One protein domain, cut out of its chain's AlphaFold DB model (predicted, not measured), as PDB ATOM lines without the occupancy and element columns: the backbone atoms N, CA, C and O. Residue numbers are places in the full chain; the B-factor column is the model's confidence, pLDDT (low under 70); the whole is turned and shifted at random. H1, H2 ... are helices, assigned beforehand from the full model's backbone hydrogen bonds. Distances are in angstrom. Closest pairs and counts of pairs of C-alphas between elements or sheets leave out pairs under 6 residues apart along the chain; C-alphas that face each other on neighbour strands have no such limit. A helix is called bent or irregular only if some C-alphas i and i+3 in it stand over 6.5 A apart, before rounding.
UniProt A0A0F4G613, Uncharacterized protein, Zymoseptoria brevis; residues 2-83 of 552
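Overview. This is residues 2 to 83 of the 552 residues of an uncharacterized protein of Zymoseptoria brevis (UniProt A0A0F4G613). Four helices, H1 to H4, make a compact body, and H5 turns off the end of H4 as an arm, whose residues 76 to 83 stick out from it. In the body H1 crosses H2 on one side and packs on H4 on another, while H3 and H4 fold into a helical hairpin that brings H3 near H2. The printed part has 82 residues, with five named helices in the order H1, H2, H3, H4, H5 and no named strand; the class is all helix. The whole is compact, with a radius of gyration of the C-alphas of 13.2 A, yet elongated in outline, spanning 42 by 27 by 21 A with the arm.

Along the chain. H1 covers residues 2 to 12 and begins with C-alpha 2 at (16.342, 45.731, -41.933); it is 15.7 A long from first to last C-alpha. H2, residues 17 to 32, measures 22.1 A. H3, residues 37 to 48, measures 14.5 A and is neither bent nor irregular, but only just: C-alphas 43 and 46 are 6.4 A apart. H4, residues 54 to 66, measures 18.2 A and begins with C-alpha 54 at (25.802, 54.849, -59.066). H5, residues 68 to 83, measures 22.4 A and ends with C-alpha 83 at (15.308, 27.076, -32.249).

Arrangement. H1 is the hub, touching three other helices. H1 and H2 touch at a steep tilt of 59 degrees, opposite ways; their closest C-alphas, of Arg 6 and Ser 24, are 5.4 A apart. H1 and H4 touch at a shallow tilt of 32 degrees, opposite ways, closest at the C-alphas of Phe 12 and Ala 56, 6.8 A apart. H1 and H5 only just touch, with 3 pairs of C-alphas within 8 A, through residues 68 to 72 of H5 alone; the closest, those of Ile 4 and Ala 72, are 7.6 A apart. H3 and H4 form a helical hairpin and touch at a steep tilt of 39 degrees, opposite ways, closest at the C-alphas of Ser 37 and Leu 61, 6.3 A apart. The helix packing is mostly crossed, with 1 of 4 touching pairs at a shallow tilt. H2 is near H3, with 9 pairs of C-alphas within 10 A, and near H4, with 5. H4 and H5 meet only through their link. H1 and H3, H2 and H5, and H3 and H5 are apart. In H1, H2, H4 and H5 every O i to N i+4 pair is within hydrogen-bond range; in H3, 5 of 8 are.

Size, cuts and confidence. The C-alphas farthest apart, those of Pro 46 and Gln 83, are 42.7 A apart. Without residues 76 to 83, which stand free, the body spans 33 by 27 by 21 A. The printed part has no cut, and its four links are tight. Mean pLDDT of the printed part is 72.4; residues 12 to 17, 19, 38, 42 to 56 and 79 to 83 are under 70.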
ATOM      1  N   LYS A   2      15.411  44.606 -42.224       80.12
ATOM      2  CA  LYS A   2      16.342  45.731 -41.933       80.12
ATOM      3  C   LYS A   2      17.804  45.328 -41.682       80.12
ATOM      4  O   LYS A   2      18.686  45.878 -42.325       80.12
ATOM      5  N   GLN A   3      18.068  44.363 -40.796       80.38
ATOM      6  CA  GLN A   3      19.438  43.915 -40.505       80.38
ATOM      7  C   GLN A   3      20.180  43.395 -41.749       80.38
ATOM      8  O   GLN A   3      21.326  43.766 -41.966       80.38
ATOM      9  N   ILE A   4      19.514  42.621 -42.610       82.38
ATOM     10  CA  ILE A   4      20.095  42.105 -43.859       82.38
ATOM     11  C   ILE A   4      20.430  43.273 -44.806       82.38
ATOM     12  O   ILE A   4      21.469  43.281 -45.457       82.38
ATOM     13  N   VAL A   5      19.579  44.306 -44.842       79.69
ATOM     14  CA  VAL A   5      19.820  45.537 -45.616       79.69
ATOM     15  C   VAL A   5      21.001  46.340 -45.044       79.69
ATOM     16  O   VAL A   5      21.852  46.780 -45.813       79.69
ATOM     17  N   ARG A   6      21.105  46.469 -43.711       81.56
ATOM     18  CA  ARG A   6      22.242  47.079 -42.988       81.56
ATOM     19  C   ARG A   6      23.557  46.362 -43.325       81.56
ATOM     20  O   ARG A   6      24.532  47.004 -43.702       81.56
ATOM     21  N   GLU A   7      23.565  45.034 -43.249       81.06
ATOM     22  CA  GLU A   7      24.717  44.182 -43.580       81.06
ATOM     23  C   GLU A   7      25.100  44.279 -45.066       81.06
ATOM     24  O   GLU A   7      26.282  44.393 -45.393       81.06
ATOM     25  N   LYS A   8      24.119  44.331 -45.980       80.25
ATOM     26  CA  LYS A   8      24.389  44.519 -47.413       80.25
ATOM     27  C   LYS A   8      24.986  45.896 -47.714       80.25
ATOM     28  O   LYS A   8      25.956  45.969 -48.466       80.25
ATOM     29  N   LEU A   9      24.474  46.973 -47.114       74.12
ATOM     30  CA  LEU A   9      25.049  48.318 -47.261       74.12
ATOM     31  C   LEU A   9      26.504  48.361 -46.766       74.12
ATOM     32  O   LEU A   9      27.365  48.896 -47.464       74.12
ATOM     33  N   ALA A  10      26.800  47.711 -45.635       75.31
ATOM     34  CA  ALA A  10      28.163  47.578 -45.113       75.31
ATOM     35  C   ALA A  10      29.092  46.747 -46.024       75.31
ATOM     36  O   ALA A  10      30.302  46.961 -46.025       75.31
ATOM     37  N   SER A  11      28.545  45.821 -46.824       74.94
ATOM     38  CA  SER A  11      29.325  45.055 -47.811       74.94
ATOM     39  C   SER A  11      29.733  45.870 -49.046       74.94
ATOM     40  O   SER A  11      30.712  45.520 -49.701       74.94
ATOM     41  N   PHE A  12      29.021  46.964 -49.344       63.19
ATOM     42  CA  PHE A  12      29.385  47.900 -50.412       63.19
ATOM     43  C   PHE A  12      30.288  49.042 -49.910       63.19
ATOM     44  O   PHE A  12      31.184  49.459 -50.643       63.19
ATOM     45  N   TYR A  13      30.083  49.541 -48.681       62.06
ATOM     46  CA  TYR A  13      30.775  50.727 -48.157       62.06
ATOM     47  C   TYR A  13      31.103  50.665 -46.665       62.06
ATOM     48  O   TYR A  13      30.299  50.237 -45.838       62.06
ATOM     49  N   VAL A  14      32.260  51.230 -46.307       63.12
ATOM     50  CA  VAL A  14      32.664  51.469 -44.913       63.12
ATOM     51  C   VAL A  14      31.973  52.732 -44.385       63.12
ATOM     52  O   VAL A  14      32.573  53.803 -44.291       63.12
ATOM     53  N   PHE A  15      30.689  52.613 -44.055       64.81
ATOM     54  CA  PHE A  15      29.954  53.651 -43.331       64.81
ATOM     55  C   PHE A  15      30.199  53.563 -41.821       64.81
ATOM     56  O   PHE A  15      30.320  52.476 -41.259       64.81
ATOM     57  N   GLY A  16      30.209  54.715 -41.142       67.75
ATOM     58  CA  GLY A  16      30.072  54.749 -39.683       67.75
ATOM     59  C   GLY A  16      28.688  54.244 -39.264       67.75
ATOM     60  O   GLY A  16      27.714  54.471 -39.985       67.75
ATOM     61  N   GLU A  17      28.586  53.575 -38.112       69.94
ATOM     62  CA  GLU A  17      27.363  52.856 -37.710       69.94
ATOM     63  C   GLU A  17      26.098  53.723 -37.731       69.94
ATOM     64  O   GLU A  17      25.076  53.297 -38.257       69.94
ATOM     65  N   SER A  18      26.173  54.968 -37.254       70.56
ATOM     66  CA  SER A  18      25.038  55.899 -37.268       70.56
ATOM     67  C   SER A  18      24.558  56.248 -38.682       70.56
ATOM     68  O   SER A  18      23.356  56.368 -38.909       70.56
ATOM     69  N   THR A  19      25.468  56.378 -39.651       67.00
ATOM     70  CA  THR A  19      25.123  56.584 -41.067       67.00
ATOM     71  C   THR A  19      24.513  55.319 -41.665       67.00
ATOM     72  O   THR A  19      23.506  55.398 -42.365       67.00
ATOM     73  N   LEU A  20      25.089  54.154 -41.352       70.31
ATOM     74  CA  LEU A  20      24.615  52.844 -41.799       70.31
ATOM     75  C   LEU A  20      23.184  52.557 -41.308       70.31
ATOM     76  O   LEU A  20      22.334  52.136 -42.093       70.31
ATOM     77  N   ASP A  21      22.906  52.828 -40.030       75.50
ATOM     78  CA  ASP A  21      21.584  52.654 -39.430       75.50
ATOM     79  C   ASP A  21      20.556  53.613 -40.036       75.50
ATOM     80  O   ASP A  21      19.561  53.140 -40.591       75.50
ATOM     81  N   ASN A  22      20.830  54.925 -40.030       76.44
ATOM     82  CA  ASN A  22      19.934  55.944 -40.590       76.44
ATOM     83  C   ASN A  22      19.588  55.670 -42.065       76.44
ATOM     84  O   ASN A  22      18.433  55.808 -42.473       76.44
ATOM     85  N   LEU A  23      20.574  55.251 -42.866       72.81
ATOM     86  CA  LEU A  23      20.369  54.917 -44.273       72.81
ATOM     87  C   LEU A  23      19.556  53.625 -44.445       72.81
ATOM     88  O   LEU A  23      18.684  53.562 -45.313       72.81
ATOM     89  N   SER A  24      19.783  52.615 -43.595       79.31
ATOM     90  CA  SER A  24      18.985  51.381 -43.604       79.31
ATOM     91  C   SER A  24      17.518  51.630 -43.222       79.31
ATOM     92  O   SER A  24      16.633  51.061 -43.858       79.31
ATOM     93  N   ASP A  25      17.241  52.517 -42.256       80.44
ATOM     94  CA  ASP A  25      15.878  52.926 -41.888       80.44
ATOM     95  C   ASP A  25      15.193  53.718 -43.005       80.44
ATOM     96  O   ASP A  25      14.038  53.447 -43.335       80.44
ATOM     97  N   PHE A  26      15.902  54.667 -43.624       80.25
ATOM     98  CA  PHE A  26      15.381  55.450 -44.745       80.25
ATOM     99  C   PHE A  26      14.979  54.555 -45.926       80.25
ATOM    100  O   PHE A  26      13.864  54.665 -46.440       80.25
ATOM    101  N   ILE A  27      15.852  53.622 -46.317       79.56
ATOM    102  CA  ILE A  27      15.588  52.695 -47.424       79.56
ATOM    103  C   ILE A  27      14.461  51.714 -47.073       79.56
ATOM    104  O   ILE A  27      13.584  51.494 -47.908       79.56
ATOM    105  N   MET A  28      14.431  51.166 -45.851       83.06
ATOM    106  CA  MET A  28      13.348  50.274 -45.419       83.06
ATOM    107  C   MET A  28      11.988  50.978 -45.397       83.06
ATOM    108  O   MET A  28      11.029  50.441 -45.935       83.06
ATOM    109  N   ASN A  29      11.903  52.203 -44.871       84.12
ATOM    110  CA  ASN A  29      10.661  52.984 -44.850       84.12
ATOM    111  C   ASN A  29      10.113  53.227 -46.273       84.12
ATOM    112  O   ASN A  29       8.915  53.101 -46.520       84.12
ATOM    113  N   LEU A  30      10.987  53.514 -47.243       77.25
ATOM    114  CA  LEU A  30      10.584  53.663 -48.644       77.25
ATOM    115  C   LEU A  30      10.178  52.326 -49.291       77.25
ATOM    116  O   LEU A  30       9.234  52.295 -50.082       77.25
ATOM    117  N   PHE A  31      10.834  51.222 -48.936       79.38
ATOM    118  CA  PHE A  31      10.460  49.881 -49.390       79.38
ATOM    119  C   PHE A  31       9.084  49.457 -48.841       79.38
ATOM    120  O   PHE A  31       8.214  49.049 -49.610       79.38
ATOM    121  N   ASP A  32       8.846  49.655 -47.542       80.69
ATOM    122  CA  ASP A  32       7.592  49.323 -46.851       80.69
ATOM    123  C   ASP A  32       6.412  50.208 -47.313       80.69
ATOM    124  O   ASP A  32       5.264  49.768 -47.326       80.69
ATOM    125  N   GLN A  33       6.685  51.426 -47.801       80.06
ATOM    126  CA  GLN A  33       5.718  52.270 -48.527       80.06
ATOM    127  C   GLN A  33       5.335  51.733 -49.924       80.06
ATOM    128  O   GLN A  33       4.566  52.379 -50.638       80.06
ATOM    129  N   GLY A  34       5.881  50.594 -50.360       77.19
ATOM    130  CA  GLY A  34       5.606  50.011 -51.674       77.19
ATOM    131  C   GLY A  34       6.207  50.800 -52.840       77.19
ATOM    132  O   GLY A  34       5.733  50.681 -53.974       77.19
ATOM    133  N   ARG A  35       7.243  51.620 -52.600       76.19
ATOM    134  CA  ARG A  35       7.998  52.260 -53.689       76.19
ATOM    135  C   ARG A  35       8.672  51.175 -54.522       76.19
ATOM    136  O   ARG A  35       9.151  50.181 -53.984       76.19
ATOM    137  N   ASN A  36       8.719  51.360 -55.837       76.75
ATOM    138  CA  ASN A  36       9.370  50.422 -56.752       76.75
ATOM    139  C   ASN A  36      10.803  50.866 -57.089       76.75
ATOM    140  O   ASN A  36      11.172  52.026 -56.897       76.75
ATOM    141  N   SER A  37      11.603  49.944 -57.630       75.00
ATOM    142  CA  SER A  37      13.005  50.196 -57.986       75.00
ATOM    143  C   SER A  37      13.184  51.386 -58.936       75.00
ATOM    144  O   SER A  37      14.097  52.179 -58.737       75.00
ATOM    145  N   ALA A  38      12.293  51.582 -59.915       68.25
ATOM    146  CA  ALA A  38      12.347  52.730 -60.824       68.25
ATOM    147  C   ALA A  38      12.156  54.078 -60.099       68.25
ATOM    148  O   ALA A  38      12.859  55.038 -60.401       68.25
ATOM    149  N   TRP A  39      11.267  54.142 -59.105       81.56
ATOM    150  CA  TRP A  39      11.092  55.332 -58.268       81.56
ATOM    151  C   TRP A  39      12.319  55.580 -57.375       81.56
ATOM    152  O   TRP A  39      12.796  56.709 -57.293       81.56
ATOM    153  N   MET A  40      12.901  54.530 -56.781       70.81
ATOM    154  CA  MET A  40      14.139  54.645 -55.991       70.81
ATOM    155  C   MET A  40      15.323  55.144 -56.844       70.81
ATOM    156  O   MET A  40      16.100  55.985 -56.394       70.81
ATOM    157  N   ARG A  41      15.432  54.697 -58.102       70.19
ATOM    158  CA  ARG A  41      16.422  55.209 -59.071       70.19
ATOM    159  C   ARG A  41      16.260  56.687 -59.400       70.19
ATOM    160  O   ARG A  41      17.257  57.340 -59.690       70.19
ATOM    161  N   GLN A  42      15.029  57.187 -59.415       64.56
ATOM    162  CA  GLN A  42      14.747  58.567 -59.795       64.56
ATOM    163  C   GLN A  42      14.899  59.522 -58.607       64.56
ATOM    164  O   GLN A  42      15.545  60.555 -58.740       64.56
ATOM    165  N   GLU A  43      14.341  59.160 -57.450       69.12
ATOM    166  CA  GLU A  43      14.196  60.073 -56.309       69.12
ATOM    167  C   GLU A  43      15.243  59.842 -55.205       69.12
ATOM    168  O   GLU A  43      15.644  60.795 -54.546       69.12
ATOM    169  N   VAL A  44      15.726  58.608 -54.999       66.19
ATOM    170  CA  VAL A  44      16.741  58.315 -53.961       66.19
ATOM    171  C   VAL A  44      18.159  58.412 -54.507       66.19
ATOM    172  O   VAL A  44      19.023  58.953 -53.820       66.19
ATOM    173  N   ARG A  45      18.413  57.954 -55.743       66.12
ATOM    174  CA  ARG A  45      19.749  58.030 -56.366       66.12
ATOM    175  C   ARG A  45      20.373  59.432 -56.266       66.12
ATOM    176  O   ARG A  45      21.507  59.493 -55.810       66.12
ATOM    177  N   PRO A  46      19.683  60.553 -56.579       62.12
ATOM    178  CA  PRO A  46      20.287  61.887 -56.486       62.12
ATOM    179  C   PRO A  46      20.606  62.341 -55.053       62.12
ATOM    180  O   PRO A  46      21.397  63.256 -54.880       62.12
ATOM    181  N   ILE A  47      19.995  61.720 -54.037       61.88
ATOM    182  CA  ILE A  47      20.215  62.033 -52.615       61.88
ATOM    183  C   ILE A  47      21.428  61.263 -52.066       61.88
ATOM    184  O   ILE A  47      22.073  61.722 -51.127       61.88
ATOM    185  N   VAL A  48      21.736  60.088 -52.630       60.88
ATOM    186  CA  VAL A  48      22.793  59.193 -52.121       60.88
ATOM    187  C   VAL A  48      23.989  59.029 -53.058       60.88
ATOM    188  O   VAL A  48      24.941  58.368 -52.664       60.88
ATOM    189  N   ILE A  49      23.985  59.607 -54.265       59.41
ATOM    190  CA  ILE A  49      25.071  59.430 -55.252       59.41
ATOM    191  C   ILE A  49      26.428  59.983 -54.784       59.41
ATOM    192  O   ILE A  49      27.467  59.445 -55.153       59.41
ATOM    193  N   ASP A  50      26.420  60.979 -53.895       53.91
ATOM    194  CA  ASP A  50      27.624  61.531 -53.251       53.91
ATOM    195  C   ASP A  50      28.160  60.634 -52.105       53.91
ATOM    196  O   ASP A  50      29.174  60.939 -51.478       53.91
ATOM    197  N   VAL A  51      27.455  59.536 -51.793       54.62
ATOM    198  CA  VAL A  51      27.682  58.650 -50.632       54.62
ATOM    199  C   VAL A  51      27.798  57.170 -51.046       54.62
ATOM    200  O   VAL A  51      28.480  56.392 -50.380       54.62
ATOM    201  N   ILE A  52      27.151  56.779 -52.146       59.66
ATOM    202  CA  ILE A  52      27.131  55.448 -52.765       59.66
ATOM    203  C   ILE A  52      27.310  55.649 -54.274       59.66
ATOM    204  O   ILE A  52      26.518  56.355 -54.894       59.66
ATOM    205  N   ASP A  53      28.294  54.979 -54.881       62.09
ATOM    206  CA  ASP A  53      28.484  55.004 -56.338       62.09
ATOM    207  C   ASP A  53      27.213  54.563 -57.080       62.09
ATOM    208  O   ASP A  53      26.505  53.646 -56.660       62.09
ATOM    209  N   GLY A  54      26.959  55.164 -58.241       60.50
ATOM    210  CA  GLY A  54      25.802  54.849 -59.066       60.50
ATOM    211  C   GLY A  54      25.686  53.363 -59.424       60.50
ATOM    212  O   GLY A  54      24.570  52.848 -59.403       60.50
ATOM    213  N   ALA A  55      26.789  52.656 -59.706       62.81
ATOM    214  CA  ALA A  55      26.743  51.226 -60.035       62.81
ATOM    215  C   ALA A  55      26.550  50.343 -58.790       62.81
ATOM    216  O   ALA A  55      25.821  49.344 -58.841       62.81
ATOM    217  N   ALA A  56      27.130  50.730 -57.650       63.72
ATOM    218  CA  ALA A  56      26.872  50.073 -56.368       63.72
ATOM    219  C   ALA A  56      25.413  50.266 -55.909       63.72
ATOM    220  O   ALA A  56      24.783  49.308 -55.460       63.72
ATOM    221  N   PHE A  57      24.837  51.461 -56.090       74.56
ATOM    222  CA  PHE A  57      23.430  51.746 -55.787       74.56
ATOM    223  C   PHE A  57      22.477  50.929 -56.667       74.56
ATOM    224  O   PHE A  57      21.517  50.348 -56.164       74.56
ATOM    225  N   GLU A  58      22.758  50.823 -57.968       71.00
ATOM    226  CA  GLU A  58      21.995  49.972 -58.889       71.00
ATOM    227  C   GLU A  58      22.070  48.485 -58.516       71.00
ATOM    228  O   GLU A  58      21.045  47.798 -58.481       71.00
ATOM    229  N   SER A  59      23.261  47.996 -58.160       73.44
ATOM    230  CA  SER A  59      23.465  46.615 -57.697       73.44
ATOM    231  C   SER A  59      22.728  46.342 -56.381       73.44
ATOM    232  O   SER A  59      22.098  45.297 -56.213       73.44
ATOM    233  N   PHE A  60      22.749  47.308 -55.459       79.44
ATOM    234  CA  PHE A  60      21.998  47.259 -54.211       79.44
ATOM    235  C   PHE A  60      20.478  47.259 -54.450       79.44
ATOM    236  O   PHE A  60      19.778  46.454 -53.840       79.44
ATOM    237  N   LEU A  61      19.958  48.095 -55.359       78.31
ATOM    238  CA  LEU A  61      18.534  48.099 -55.712       78.31
ATOM    239  C   LEU A  61      18.101  46.803 -56.411       78.31
ATOM    240  O   LEU A  61      17.011  46.310 -56.123       78.31
ATOM    241  N   HIS A  62      18.925  46.224 -57.289       77.25
ATOM    242  CA  HIS A  62      18.633  44.910 -57.873       77.25
ATOM    243  C   HIS A  62      18.466  43.857 -56.773       77.25
ATOM    244  O   HIS A  62      17.421  43.208 -56.673       77.25
ATOM    245  N   TRP A  63      19.461  43.758 -55.890       85.50
ATOM    246  CA  TRP A  63      19.428  42.832 -54.768       85.50
ATOM    247  C   TRP A  63      18.213  43.075 -53.853       85.50
ATOM    248  O   TRP A  63      17.497  42.127 -53.530       85.50
ATOM    249  N   LEU A  64      17.914  44.329 -53.493       81.19
ATOM    250  CA  LEU A  64      16.828  44.684 -52.569       81.19
ATOM    251  C   LEU A  64      15.444  44.229 -53.063       81.19
ATOM    252  O   LEU A  64      14.630  43.775 -52.261       81.19
ATOM    253  N   TYR A  65      15.176  44.334 -54.369       79.06
ATOM    254  CA  TYR A  65      13.866  44.001 -54.944       79.06
ATOM    255  C   TYR A  65      13.740  42.556 -55.453       79.06
ATOM    256  O   TYR A  65      12.615  42.064 -55.543       79.06
ATOM    257  N   TYR A  66      14.845  41.868 -55.773       77.25
ATOM    258  CA  TYR A  66      14.802  40.534 -56.398       77.25
ATOM    259  C   TYR A  66      15.454  39.406 -55.584       77.25
ATOM    260  O   TYR A  66      15.085  38.245 -55.763       77.25
ATOM    261  N   GLU A  67      16.390  39.709 -54.681       78.25
ATOM    262  CA  GLU A  67      17.193  38.703 -53.965       78.25
ATOM    263  C   GLU A  67      16.953  38.738 -52.449       78.25
ATOM    264  O   GLU A  67      16.747  37.691 -51.833       78.25
ATOM    265  N   ALA A  68      16.892  39.934 -51.858       78.81
ATOM    266  CA  ALA A  68      16.700  40.150 -50.426       78.81
ATOM    267  C   ALA A  68      15.420  39.502 -49.847       78.81
ATOM    268  O   ALA A  68      15.504  38.970 -48.738       78.81
ATOM    269  N   PRO A  69      14.264  39.439 -50.550       78.25
ATOM    270  CA  PRO A  69      13.106  38.679 -50.067       78.25
ATOM    271  C   PRO A  69      13.408  37.179 -49.913       78.25
ATOM    272  O   PRO A  69      13.072  36.574 -48.898       78.25
ATOM    273  N   ALA A  70      14.124  36.590 -50.875       75.25
ATOM    274  CA  ALA A  70      14.509  35.180 -50.838       75.25
ATOM    275  C   ALA A  70      15.643  34.896 -49.834       75.25
ATOM    276  O   ALA A  70      15.794  33.763 -49.378       75.25
ATOM    277  N   GLU A  71      16.453  35.894 -49.471       77.00
ATOM    278  CA  GLU A  71      17.400  35.789 -48.354       77.00
ATOM    279  C   GLU A  71      16.713  35.937 -46.992       77.00
ATOM    280  O   GLU A  71      17.061  35.202 -46.068       77.00
ATOM    281  N   ALA A  72      15.687  36.786 -46.876       74.31
ATOM    282  CA  ALA A  72      14.865  36.892 -45.672       74.31
ATOM    283  C   ALA A  72      14.141  35.570 -45.354       74.31
ATOM    284  O   ALA A  72      14.256  35.083 -44.230       74.31
ATOM    285  N   GLU A  73      13.505  34.931 -46.346       74.50
ATOM    286  CA  GLU A  73      12.884  33.604 -46.184       74.50
ATOM    287  C   GLU A  73      13.890  32.540 -45.700       74.50
ATOM    288  O   GLU A  73      13.579  31.728 -44.828       74.50
ATOM    289  N   ARG A  74      15.125  32.546 -46.228       76.88
ATOM    290  CA  ARG A  74      16.188  31.612 -45.805       76.88
ATOM    291  C   ARG A  74      16.696  31.902 -44.394       76.88
ATOM    292  O   ARG A  74      17.028  30.963 -43.672       76.88
ATOM    293  N   ALA A  75      16.784  33.172 -44.001       71.25
ATOM    294  CA  ALA A  75      17.187  33.567 -42.653       71.25
ATOM    295  C   ALA A  75      16.139  33.134 -41.612       71.25
ATOM    296  O   ALA A  75      16.491  32.548 -40.589       71.25
ATOM    297  N   GLU A  76      14.854  33.327 -41.910       72.94
ATOM    298  CA  GLU A  76      13.743  32.902 -41.051       72.94
ATOM    299  C   GLU A  76      13.693  31.367 -40.901       72.94
ATOM    300  O   GLU A  76      13.604  30.848 -39.780       72.94
ATOM    301  N   GLN A  77      13.886  30.629 -42.003       71.25
ATOM    302  CA  GLN A  77      14.012  29.163 -42.003       71.25
ATOM    303  C   GLN A  77      15.210  28.663 -41.176       71.25
ATOM    304  O   GLN A  77      15.092  27.660 -40.474       71.25
ATOM    305  N   ARG A  78      16.355  29.363 -41.201       70.31
ATOM    306  CA  ARG A  78      17.497  29.037 -40.327       70.31
ATOM    307  C   ARG A  78      17.166  29.272 -38.857       70.31
ATOM    308  O   ARG A  78      17.348  28.358 -38.061       70.31
ATOM    309  N   SER A  79      16.590  30.426 -38.509       67.44
ATOM    310  CA  SER A  79      16.259  30.728 -37.107       67.44
ATOM    311  C   SER A  79      15.250  29.749 -36.497       67.44
ATOM    312  O   SER A  79      15.375  29.385 -35.328       67.44
ATOM    313  N   THR A  80      14.292  29.244 -37.286       66.81
ATOM    314  CA  THR A  80      13.362  28.198 -36.827       66.81
ATOM    315  C   THR A  80      14.046  26.837 -36.693       66.81
ATOM    316  O   THR A  80      13.735  26.092 -35.764       66.81
ATOM    317  N   GLN A  81      15.015  26.517 -37.556       62.31
ATOM    318  CA  GLN A  81      15.796  25.281 -37.463       62.31
ATOM    319  C   GLN A  81      16.750  25.276 -36.251       62.31
ATOM    320  O   GLN A  81      16.870  24.256 -35.572       62.31
ATOM    321  N   GLU A  82      17.367  26.413 -35.922       62.88
ATOM    322  CA  GLU A  82      18.220  26.572 -34.734       62.88
ATOM    323  C   GLU A  82      17.404  26.546 -33.429       62.88
ATOM    324  O   GLU A  82      17.791  25.867 -32.475       62.88
ATOM    325  N   GLN A  83      16.224  27.181 -33.395       60.19
ATOM    326  CA  GLN A  83      15.308  27.076 -32.249       60.19
ATOM    327  C   GLN A  83      14.810  25.639 -32.016       60.19
ATOM    328  O   GLN A  83      14.660  25.230 -30.865       60.19
TER     329      GLN A  83